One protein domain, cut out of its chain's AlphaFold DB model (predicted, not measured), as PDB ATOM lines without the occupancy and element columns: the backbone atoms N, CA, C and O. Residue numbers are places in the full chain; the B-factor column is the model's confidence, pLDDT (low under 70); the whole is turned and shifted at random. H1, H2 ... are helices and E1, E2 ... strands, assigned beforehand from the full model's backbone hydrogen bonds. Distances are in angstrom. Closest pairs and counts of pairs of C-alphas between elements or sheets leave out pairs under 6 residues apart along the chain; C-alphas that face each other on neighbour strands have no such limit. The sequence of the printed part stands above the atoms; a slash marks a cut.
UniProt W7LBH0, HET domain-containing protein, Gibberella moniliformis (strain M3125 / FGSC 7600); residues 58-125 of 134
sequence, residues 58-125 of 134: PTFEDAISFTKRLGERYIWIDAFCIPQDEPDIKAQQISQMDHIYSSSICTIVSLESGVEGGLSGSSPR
ATOM      1  N   PRO A  58      75.529  78.901  79.962       85.88
ATOM      2  CA  PRO A  58      75.543  77.791  79.010       85.88
ATOM      3  C   PRO A  58      76.602  77.909  77.907       85.88
ATOM      4  O   PRO A  58      77.288  76.933  77.593       85.88
ATOM      5  N   THR A  59      76.805  79.106  77.347       88.06
ATOM      6  CA  THR A  59      77.803  79.336  76.287       88.06
ATOM      7  C   THR A  59      79.229  79.083  76.768       88.06
ATOM      8  O   THR A  59      80.041  78.541  76.017       88.06
ATOM      9  N   PHE A  60      79.551  79.436  78.014       88.25
ATOM     10  CA  PHE A  60      80.887  79.208  78.568       88.25
ATOM     11  C   PHE A  60      81.102  77.728  78.853       88.25
ATOM     12  O   PHE A  60      82.161  77.192  78.525       88.25
ATOM     13  N   GLU A  61      80.090  77.056  79.403       86.81
ATOM     14  CA  GLU A  61      80.153  75.623  79.679       86.81
ATOM     15  C   GLU A  61      80.393  74.820  78.390       86.81
ATOM     16  O   GLU A  61      81.314  73.996  78.318       86.81
ATOM     17  N   ASP A  62      79.617  75.109  77.345       88.38
ATOM     18  CA  ASP A  62      79.768  74.470  76.043       88.38
ATOM     19  C   ASP A  62      81.128  74.793  75.405       88.38
ATOM     20  O   ASP A  62      81.777  73.887  74.872       88.38
ATOM     21  N   ALA A  63      81.606  76.040  75.508       89.62
ATOM     22  CA  ALA A  63      82.912  76.447  74.987       89.62
ATOM     23  C   ALA A  63      84.064  75.709  75.682       89.62
ATOM     24  O   ALA A  63      84.943  75.167  75.013       89.62
ATOM     25  N   ILE A  64      84.044  75.607  77.015       88.50
ATOM     26  CA  ILE A  64      85.038  74.846  77.791       88.50
ATOM     27  C   ILE A  64      84.987  73.368  77.407       88.50
ATOM     28  O   ILE A  64      86.022  72.729  77.195       88.50
ATOM     29  N   SER A  65      83.779  72.811  77.302       87.38
ATOM     30  CA  SER A  65      83.572  71.425  76.892       87.38
ATOM     31  C   SER A  65      84.123  71.171  75.483       87.38
ATOM     32  O   SER A  65      84.728  70.126  75.230       87.38
ATOM     33  N   PHE A  66      83.956  72.131  74.572       88.94
ATOM     34  CA  PHE A  66      84.452  72.052  73.202       88.94
ATOM     35  C   PHE A  66      85.974  72.162  73.139       88.94
ATOM     36  O   PHE A  66      86.605  71.327  72.497       88.94
ATOM     37  N   THR A  67      86.576  73.088  73.884       90.00
ATOM     38  CA  THR A  67      88.036  73.206  74.020       90.00
ATOM     39  C   THR A  67      88.657  71.899  74.515       90.00
ATOM     40  O   THR A  67      89.610  71.405  73.912       90.00
ATOM     41  N   LYS A  68      88.053  71.255  75.527       87.44
ATOM     42  CA  LYS A  68      88.487  69.925  75.997       87.44
ATOM     43  C   LYS A  68      88.416  68.867  74.887       87.44
ATOM     44  O   LYS A  68      89.321  68.044  74.774       87.44
ATOM     45  N   ARG A  69      87.366  68.878  74.053       87.44
ATOM     46  CA  ARG A  69      87.222  67.957  72.905       87.44
ATOM     47  C   ARG A  69      88.227  68.226  71.785       87.44
ATOM     48  O   ARG A  69      88.610  67.280  71.105       87.44
ATOM     49  N   LEU A  70      88.666  69.473  71.613       87.56
ATOM     50  CA  LEU A  70      89.741  69.834  70.685       87.56
ATOM     51  C   LEU A  70      91.124  69.340  71.146       87.56
ATOM     52  O   LEU A  70      92.066  69.387  70.365       87.56
ATOM     53  N   GLY A  71      91.247  68.839  72.380       87.06
ATOM     54  CA  GLY A  71      92.526  68.430  72.967       87.06
ATOM     55  C   GLY A  71      93.287  69.577  73.630       87.06
ATOM     56  O   GLY A  71      94.400  69.371  74.112       87.06
ATOM     57  N   GLU A  72      92.675  70.758  73.702       86.62
ATOM     58  CA  GLU A  72      93.274  71.944  74.294       86.62
ATOM     59  C   GLU A  72      92.903  72.093  75.767       86.62
ATOM     60  O   GLU A  72      91.843  71.663  76.233       86.62
ATOM     61  N   ARG A  73      93.812  72.708  76.526       86.62
ATOM     62  CA  ARG A  73      93.651  72.889  77.976       86.62
ATOM     63  C   ARG A  73      93.147  74.274  78.354       86.62
ATOM     64  O   ARG A  73      92.453  74.401  79.361       86.62
ATOM     65  N   TYR A  74      93.515  75.290  77.584       87.31
ATOM     66  CA  TYR A  74      93.294  76.683  77.946       87.31
ATOM     67  C   TYR A  74      92.312  77.337  76.981       87.31
ATOM     68  O   TYR A  74      92.419  77.190  75.764       87.31
ATOM     69  N   ILE A  75      91.358  78.070  77.548       90.94
ATOM     70  CA  ILE A  75      90.447  78.940  76.816       90.94
ATOM     71  C   ILE A  75      90.515  80.335  77.429       90.94
ATOM     72  O   ILE A  75      90.533  80.479  78.650       90.94
ATOM     73  N   TRP A  76      90.562  81.348  76.575       92.12
ATOM     74  CA  TRP A  76      90.451  82.745  76.951       92.12
ATOM     75  C   TRP A  76      89.008  83.214  76.746       92.12
ATOM     76  O   TRP A  76      88.453  83.080  75.651       92.12
ATOM     77  N   ILE A  77      88.413  83.746  77.813       90.50
ATOM     78  CA  ILE A  77      87.072  84.339  77.852       90.50
ATOM     79  C   ILE A  77      87.253  85.723  78.475       90.50
ATOM     80  O   ILE A  77      87.716  85.812  79.615       90.50
ATOM     81  N   ASP A  78      86.934  86.792  77.742       89.00
ATOM     82  CA  ASP A  78      87.185  88.177  78.176       89.00
ATOM     83  C   ASP A  78      86.610  88.489  79.569       89.00
ATOM     84  O   ASP A  78      87.310  89.092  80.380       89.00
ATOM     85  N   ALA A  79      85.410  87.997  79.899       84.81
ATOM     86  CA  ALA A  79      84.789  88.188  81.214       84.81
ATOM     87  C   ALA A  79      85.585  87.591  82.391       84.81
ATOM     88  O   ALA A  79      85.412  88.040  83.521       84.81
ATOM     89  N   PHE A  80      86.453  86.602  82.152       83.06
ATOM     90  CA  PHE A  80      87.296  85.999  83.195       83.06
ATOM     91  C   PHE A  80      88.754  86.437  83.126       83.06
ATOM     92  O   PHE A  80      89.441  86.472  84.146       83.06
ATOM     93  N   CYS A  81      89.252  86.714  81.926       85.69
ATOM     94  CA  CYS A  81      90.663  87.003  81.718       85.69
ATOM     95  C   CYS A  81      90.987  88.497  81.794       85.69
ATOM     96  O   CYS A  81      92.160  88.829  81.969       85.69
ATOM     97  N   ILE A  82      89.979  89.373  81.677       83.38
ATOM     98  CA  ILE A  82      90.138  90.819  81.820       83.38
ATOM     99  C   ILE A  82      89.650  91.277  83.201       83.38
ATOM    100  O   ILE A  82      88.499  90.990  83.535       83.38
ATOM    101  N   PRO A  83      90.469  92.007  83.989       81.25
ATOM    102  CA  PRO A  83      90.014  92.671  85.211       81.25
ATOM    103  C   PRO A  83      88.889  93.658  84.885       81.25
ATOM    104  O   PRO A  83      89.093  94.602  84.122       81.25
ATOM    105  N   GLN A  84      87.683  93.407  85.395       80.19
ATOM    106  CA  GLN A  84      86.498  94.200  85.041       80.19
ATOM    107  C   GLN A  84      86.349  95.469  85.881       80.19
ATOM    108  O   GLN A  84      85.754  96.441  85.419       80.19
ATOM    109  N   ASP A  85      86.907  95.450  87.085       81.75
ATOM    110  CA  ASP A  85      86.864  96.486  88.115       81.75
ATOM    111  C   ASP A  85      87.949  97.563  87.959       81.75
ATOM    112  O   ASP A  85      87.814  98.660  88.501       81.75
ATOM    113  N   GLU A  86      89.002  97.288  87.188       84.06
ATOM    114  CA  GLU A  86      90.122  98.206  86.969       84.06
ATOM    115  C   GLU A  86      90.044  98.853  85.573       84.06
ATOM    116  O   GLU A  86      90.546  98.280  84.603       84.06
ATOM    117  N   PRO A  87      89.445 100.054  85.417       87.38
ATOM    118  CA  PRO A  87      89.147 100.630  84.101       87.38
ATOM    119  C   PRO A  87      90.394 100.889  83.246       87.38
ATOM    120  O   PRO A  87      90.358 100.678  82.033       87.38
ATOM    121  N   ASP A  88      91.505 101.298  83.865       88.12
ATOM    122  CA  ASP A  88      92.761 101.560  83.156       88.12
ATOM    123  C   ASP A  88      93.389 100.260  82.626       88.12
ATOM    124  O   ASP A  88      93.805 100.189  81.465       88.12
ATOM    125  N   ILE A  89      93.397  99.199  83.444       84.50
ATOM    126  CA  ILE A  89      93.907  97.881  83.040       84.50
ATOM    127  C   ILE A  89      92.979  97.247  82.003       84.50
ATOM    128  O   ILE A  89      93.456  96.728  80.993       84.50
ATOM    129  N   LYS A  90      91.662  97.342  82.203       84.50
ATOM    130  CA  LYS A  90      90.643  96.895  81.249       84.50
ATOM    131  C   LYS A  90      90.864  97.536  79.883       84.50
ATOM    132  O   LYS A  90      90.963  96.823  78.889       84.50
ATOM    133  N   ALA A  91      91.020  98.859  79.824       89.44
ATOM    134  CA  ALA A  91      91.287  99.571  78.577       89.44
ATOM    135  C   ALA A  91      92.599  99.117  77.915       89.44
ATOM    136  O   ALA A  91      92.642  98.917  76.699       89.44
ATOM    137  N   GLN A  92      93.656  98.901  78.706       89.12
ATOM    138  CA  GLN A  92      94.938  98.405  78.204       89.12
ATOM    139  C   GLN A  92      94.855  96.962  77.678       89.12
ATOM    140  O   GLN A  92      95.549  96.609  76.728       89.12
ATOM    141  N   GLN A  93      94.052  96.095  78.288       87.44
ATOM    142  CA  GLN A  93      93.881  94.725  77.801       87.44
ATOM    143  C   GLN A  93      92.975  94.667  76.572       87.44
ATOM    144  O   GLN A  93      93.280  93.934  75.633       87.44
ATOM    145  N   ILE A  94      91.927  95.495  76.531       88.19
ATOM    146  CA  ILE A  94      91.067  95.650  75.353       88.19
ATOM    147  C   ILE A  94      91.888  96.122  74.148       88.19
ATOM    148  O   ILE A  94      91.726  95.594  73.050       88.19
ATOM    149  N   SER A  95      92.819  97.062  74.345       92.19
ATOM    150  CA  SER A  95      93.684  97.543  73.258       92.19
ATOM    151  C   SER A  95      94.671  96.497  72.730       92.19
ATOM    152  O   SER A  95      95.226  96.703  71.658       92.19
ATOM    153  N   GLN A  96      94.861  95.383  73.446       91.06
ATOM    154  CA  GLN A  96      95.718  94.256  73.060       91.06
ATOM    155  C   GLN A  96      94.919  93.020  72.612       91.06
ATOM    156  O   GLN A  96      95.494  91.948  72.406       91.06
ATOM    157  N   MET A  97      93.589  93.119  72.483       89.94
ATOM    158  CA  MET A  97      92.759  91.973  72.090       89.94
ATOM    159  C   MET A  97      93.142  91.426  70.714       89.94
ATOM    160  O   MET A  97      93.084  90.217  70.508       89.94
ATOM    161  N   ASP A  98      93.583  92.277  69.790       92.69
ATOM    162  CA  ASP A  98      94.090  91.866  68.478       92.69
ATOM    163  C   ASP A  98      95.266  90.881  68.592       92.69
ATOM    164  O   ASP A  98      95.298  89.854  67.906       92.69
ATOM    165  N   HIS A  99      96.194  91.129  69.517       91.50
ATOM    166  CA  HIS A  99      97.301  90.225  69.816       91.50
ATOM    167  C   HIS A  99      96.831  88.911  70.450       91.50
ATOM    168  O   HIS A  99      97.348  87.847  70.106       91.50
ATOM    169  N   ILE A 100      95.827  88.956  71.330       89.94
ATOM    170  CA  ILE A 100      95.268  87.758  71.974       89.94
ATOM    171  C   ILE A 100      94.584  86.862  70.935       89.94
ATOM    172  O   ILE A 100      94.908  85.679  70.835       89.94
ATOM    173  N   TYR A 101      93.685  87.422  70.121       91.50
ATOM    174  CA  TYR A 101      92.977  86.678  69.074       91.50
ATOM    175  C   TYR A 101      93.918  86.155  67.986       91.50
ATOM    176  O   TYR A 101      93.727  85.043  67.508       91.50
ATOM    177  N   SER A 102      94.946  86.917  67.600       92.50
ATOM    178  CA  SER A 102      95.915  86.461  66.589       92.50
ATOM    179  C   SER A 102      96.876  85.383  67.093       92.50
ATOM    180  O   SER A 102      97.456  84.665  66.279       92.50
ATOM    181  N   SER A 103      97.035  85.254  68.413       90.75
ATOM    182  CA  SER A 103      97.896  84.243  69.036       90.75
ATOM    183  C   SER A 103      97.148  82.969  69.439       90.75
ATOM    184  O   SER A 103      97.786  82.014  69.883       90.75
ATOM    185  N   SER A 104      95.816  82.935  69.313       92.50
ATOM    186  CA  SER A 104      95.027  81.750  69.647       92.50
ATOM    187  C   SER A 104      95.084  80.707  68.532       92.50
ATOM    188  O   SER A 104      95.287  81.018  67.358       92.50
ATOM    189  N   ILE A 105      94.898  79.435  68.891       93.81
ATOM    190  CA  ILE A 105      94.830  78.343  67.907       93.81
ATOM    191  C   ILE A 105      93.623  78.531  66.992       93.81
ATOM    192  O   ILE A 105      93.690  78.322  65.781       93.81
ATOM    193  N   CYS A 106      92.496  78.885  67.598       94.19
ATOM    194  CA  CYS A 106      91.262  79.201  66.913       94.19
ATOM    195  C   CYS A 106      90.361  80.033  67.825       94.19
ATOM    196  O   CYS A 106      90.551  80.099  69.042       94.19
ATOM    197  N   THR A 107      89.349  80.644  67.213       94.75
ATOM    198  CA  THR A 107      88.291  81.362  67.922       94.75
ATOM    199  C   THR A 107      86.974  80.610  67.776       94.75
ATOM    200  O   THR A 107      86.515  80.364  66.661       94.75
ATOM    201  N   ILE A 108      86.355  80.264  68.901       93.12
ATOM    202  CA  ILE A 108      84.970  79.801  68.973       93.12
ATOM    203  C   ILE A 108      84.075  81.040  68.932       93.12
ATOM    204  O   ILE A 108      84.289  81.970  69.704       93.12
ATOM    205  N   VAL A 109      83.075  81.064  68.050       91.38
ATOM    206  CA  VAL A 109      82.163  82.208  67.902       91.38
ATOM    207  C   VAL A 109      80.738  81.782  68.254       91.38
ATOM    208  O   VAL A 109      80.197  80.875  67.624       91.38
ATOM    209  N   SER A 110      80.129  82.446  69.240       89.69
ATOM    210  CA  SER A 110      78.706  82.303  69.579       89.69
ATOM    211  C   SER A 110      77.878  83.341  68.818       89.69
ATOM    212  O   SER A 110      78.066  84.543  69.011       89.69
ATOM    213  N   LEU A 111      76.975  82.882  67.943       79.81
ATOM    214  CA  LEU A 111      76.192  83.750  67.051       79.81
ATOM    215  C   LEU A 111      74.748  83.986  67.512       79.81
ATOM    216  O   LEU A 111      74.194  85.044  67.231       79.81
ATOM    217  N   GLU A 112      74.114  83.012  68.171       69.25
ATOM    218  CA  GLU A 112      72.646  82.971  68.245       69.25
ATOM    219  C   GLU A 112      72.048  83.498  69.556       69.25
ATOM    220  O   GLU A 112      70.907  83.956  69.537       69.25
ATOM    221  N   SER A 113      72.738  83.434  70.704       68.94
ATOM    222  CA  SER A 113      72.088  83.813  71.981       68.94
ATOM    223  C   SER A 113      73.029  84.244  73.120       68.94
ATOM    224  O   SER A 113      72.731  84.075  74.302       68.94
ATOM    225  N   GLY A 114      74.163  84.863  72.778       79.69
ATOM    226  CA  GLY A 114      75.056  85.484  73.764       79.69
ATOM    227  C   GLY A 114      75.591  84.481  74.790       79.69
ATOM    228  O   GLY A 114      76.031  83.394  74.417       79.69
ATOM    229  N   VAL A 115      75.565  84.839  76.077       80.56
ATOM    230  CA  VAL A 115      76.050  83.980  77.177       80.56
ATOM    231  C   VAL A 115      75.081  82.856  77.576       80.56
ATOM    232  O   VAL A 115      75.531  81.802  78.023       80.56
ATOM    233  N   GLU A 116      73.775  83.041  77.360       80.62
ATOM    234  CA  GLU A 116      72.727  82.106  77.806       80.62
ATOM    235  C   GLU A 116      72.351  81.056  76.749       80.62
ATOM    236  O   GLU A 116      71.691  80.067  77.056       80.62
ATOM    237  N   GLY A 117      72.752  81.262  75.492       78.69
ATOM    238  CA  GLY A 117      72.330  80.425  74.366       78.69
ATOM    239  C   GLY A 117      72.958  79.040  74.287       78.69
ATOM    240  O   GLY A 117      72.363  78.132  73.710       78.69
ATOM    241  N   GLY A 118      74.162  78.870  74.835       83.25
ATOM    242  CA  GLY A 118      74.962  77.679  74.563       83.25
ATOM    243  C   GLY A 118      75.559  77.689  73.152       83.25
ATOM    244  O   GLY A 118      75.421  78.647  72.387       83.25
ATOM    245  N   LEU A 119      76.246  76.602  72.801       85.31
ATOM    246  CA  LEU A 119      76.815  76.387  71.468       85.31
ATOM    247  C   LEU A 119      76.208  75.126  70.842       85.31
ATOM    248  O   LEU A 119      76.681  74.006  71.068       85.31
ATOM    249  N   SER A 120      75.179  75.316  70.016       83.75
ATOM    250  CA  SER A 120      74.501  74.248  69.272       83.75
ATOM    251  C   SER A 120      75.473  73.406  68.442       83.75
ATOM    252  O   SER A 120      76.268  73.908  67.650       83.75
ATOM    253  N   GLY A 121      75.396  72.091  68.602       79.19
ATOM    254  CA  GLY A 121      76.263  71.105  67.959       79.19
ATOM    255  C   GLY A 121      77.632  70.934  68.613       79.19
ATOM    256  O   GLY A 121      78.404  70.088  68.159       79.19
ATOM    257  N   SER A 122      77.951  71.694  69.665       78.31
ATOM    258  CA  SER A 122      79.245  71.570  70.331       78.31
ATOM    259  C   SER A 122      79.313  70.304  71.180       78.31
ATOM    260  O   SER A 122      80.345  69.636  71.156       78.31
ATOM    261  N   SER A 123      78.238  69.945  71.894       71.56
ATOM    262  CA  SER A 123      78.187  68.839  72.857       71.56
ATOM    263  C   SER A 123      76.965  67.934  72.623       71.56
ATOM    264  O   SER A 123      75.973  68.376  72.046       71.56
ATOM    265  N   PRO A 124      76.966  66.674  73.108       68.19
ATOM    266  CA  PRO A 124      75.779  65.814  73.032       68.19
ATOM    267  C   PRO A 124      74.549  66.383  73.758       68.19
ATOM    268  O   PRO A 124      73.431  65.970  73.468       68.19
ATOM    269  N   ARG A 125      74.755  67.316  74.704       68.38
ATOM    270  CA  ARG A 125      73.688  68.020  75.434       68.38
ATOM    271  C   ARG A 125      73.059  69.151  74.622       68.38
ATOM    272  O   ARG A 125      71.919  69.506  74.889       68.38
TER     273      ARG A 125
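Overview. This is residues 58 to 125 of the 134 residues of the protein "HET domain-containing protein" of Gibberella moniliformis (strain M3125 / FGSC 7600) (UniProt W7LBH0). The backbone makes a long open loop: from H1, the longest helix, near one end, it runs through E1 and H2 to H3 at the far end, then folds back through H4 and E2 to H1. The tail, residues 110 to 125, lies at the H1 end. The printed part has 68 residues with four named helices and two named strands, mostly helix, in the order H1 E1 H2 H3 H4 E2. It spans 41 by 24 by 18 A and is only just loose, close to compact, with a radius of gyration of the C-alphas of 13.3 A.

Along the chain. Find C-alpha 58 at (75.543, 77.791, 79.010); from there H1, residues 58 to 69, runs 16.4 A. Next come E1, 74 to 76, H2, 78 to 81, H3, 87 to 94, 10.2 A, H4, 97 to 103, 9.8 A, and E2, 107 to 109, ending at C-alpha 109 (82.163, 82.208, 67.902).

Arrangement. From H1, look to E1: their closest C-alphas, Thr 67 and Ile 75, are 6.8 A apart. Those of H1 and E2, Ala 63 and Ile 108, are 7.2 A apart. E1 and E2 each pair with no named strand. H1 is apart from H2, H3 and H4. H1, H3 and H4 have every O i to N i+4 pair within hydrogen-bond range; H2 is too short for one.

Size, cuts and confidence. The printed part has no cut, and the five links are tight. Residues 84 to 89, of which 87 to 89 belong to H3, stand free. Residues 112 to 113 and 124 to 125 have pLDDT under 70.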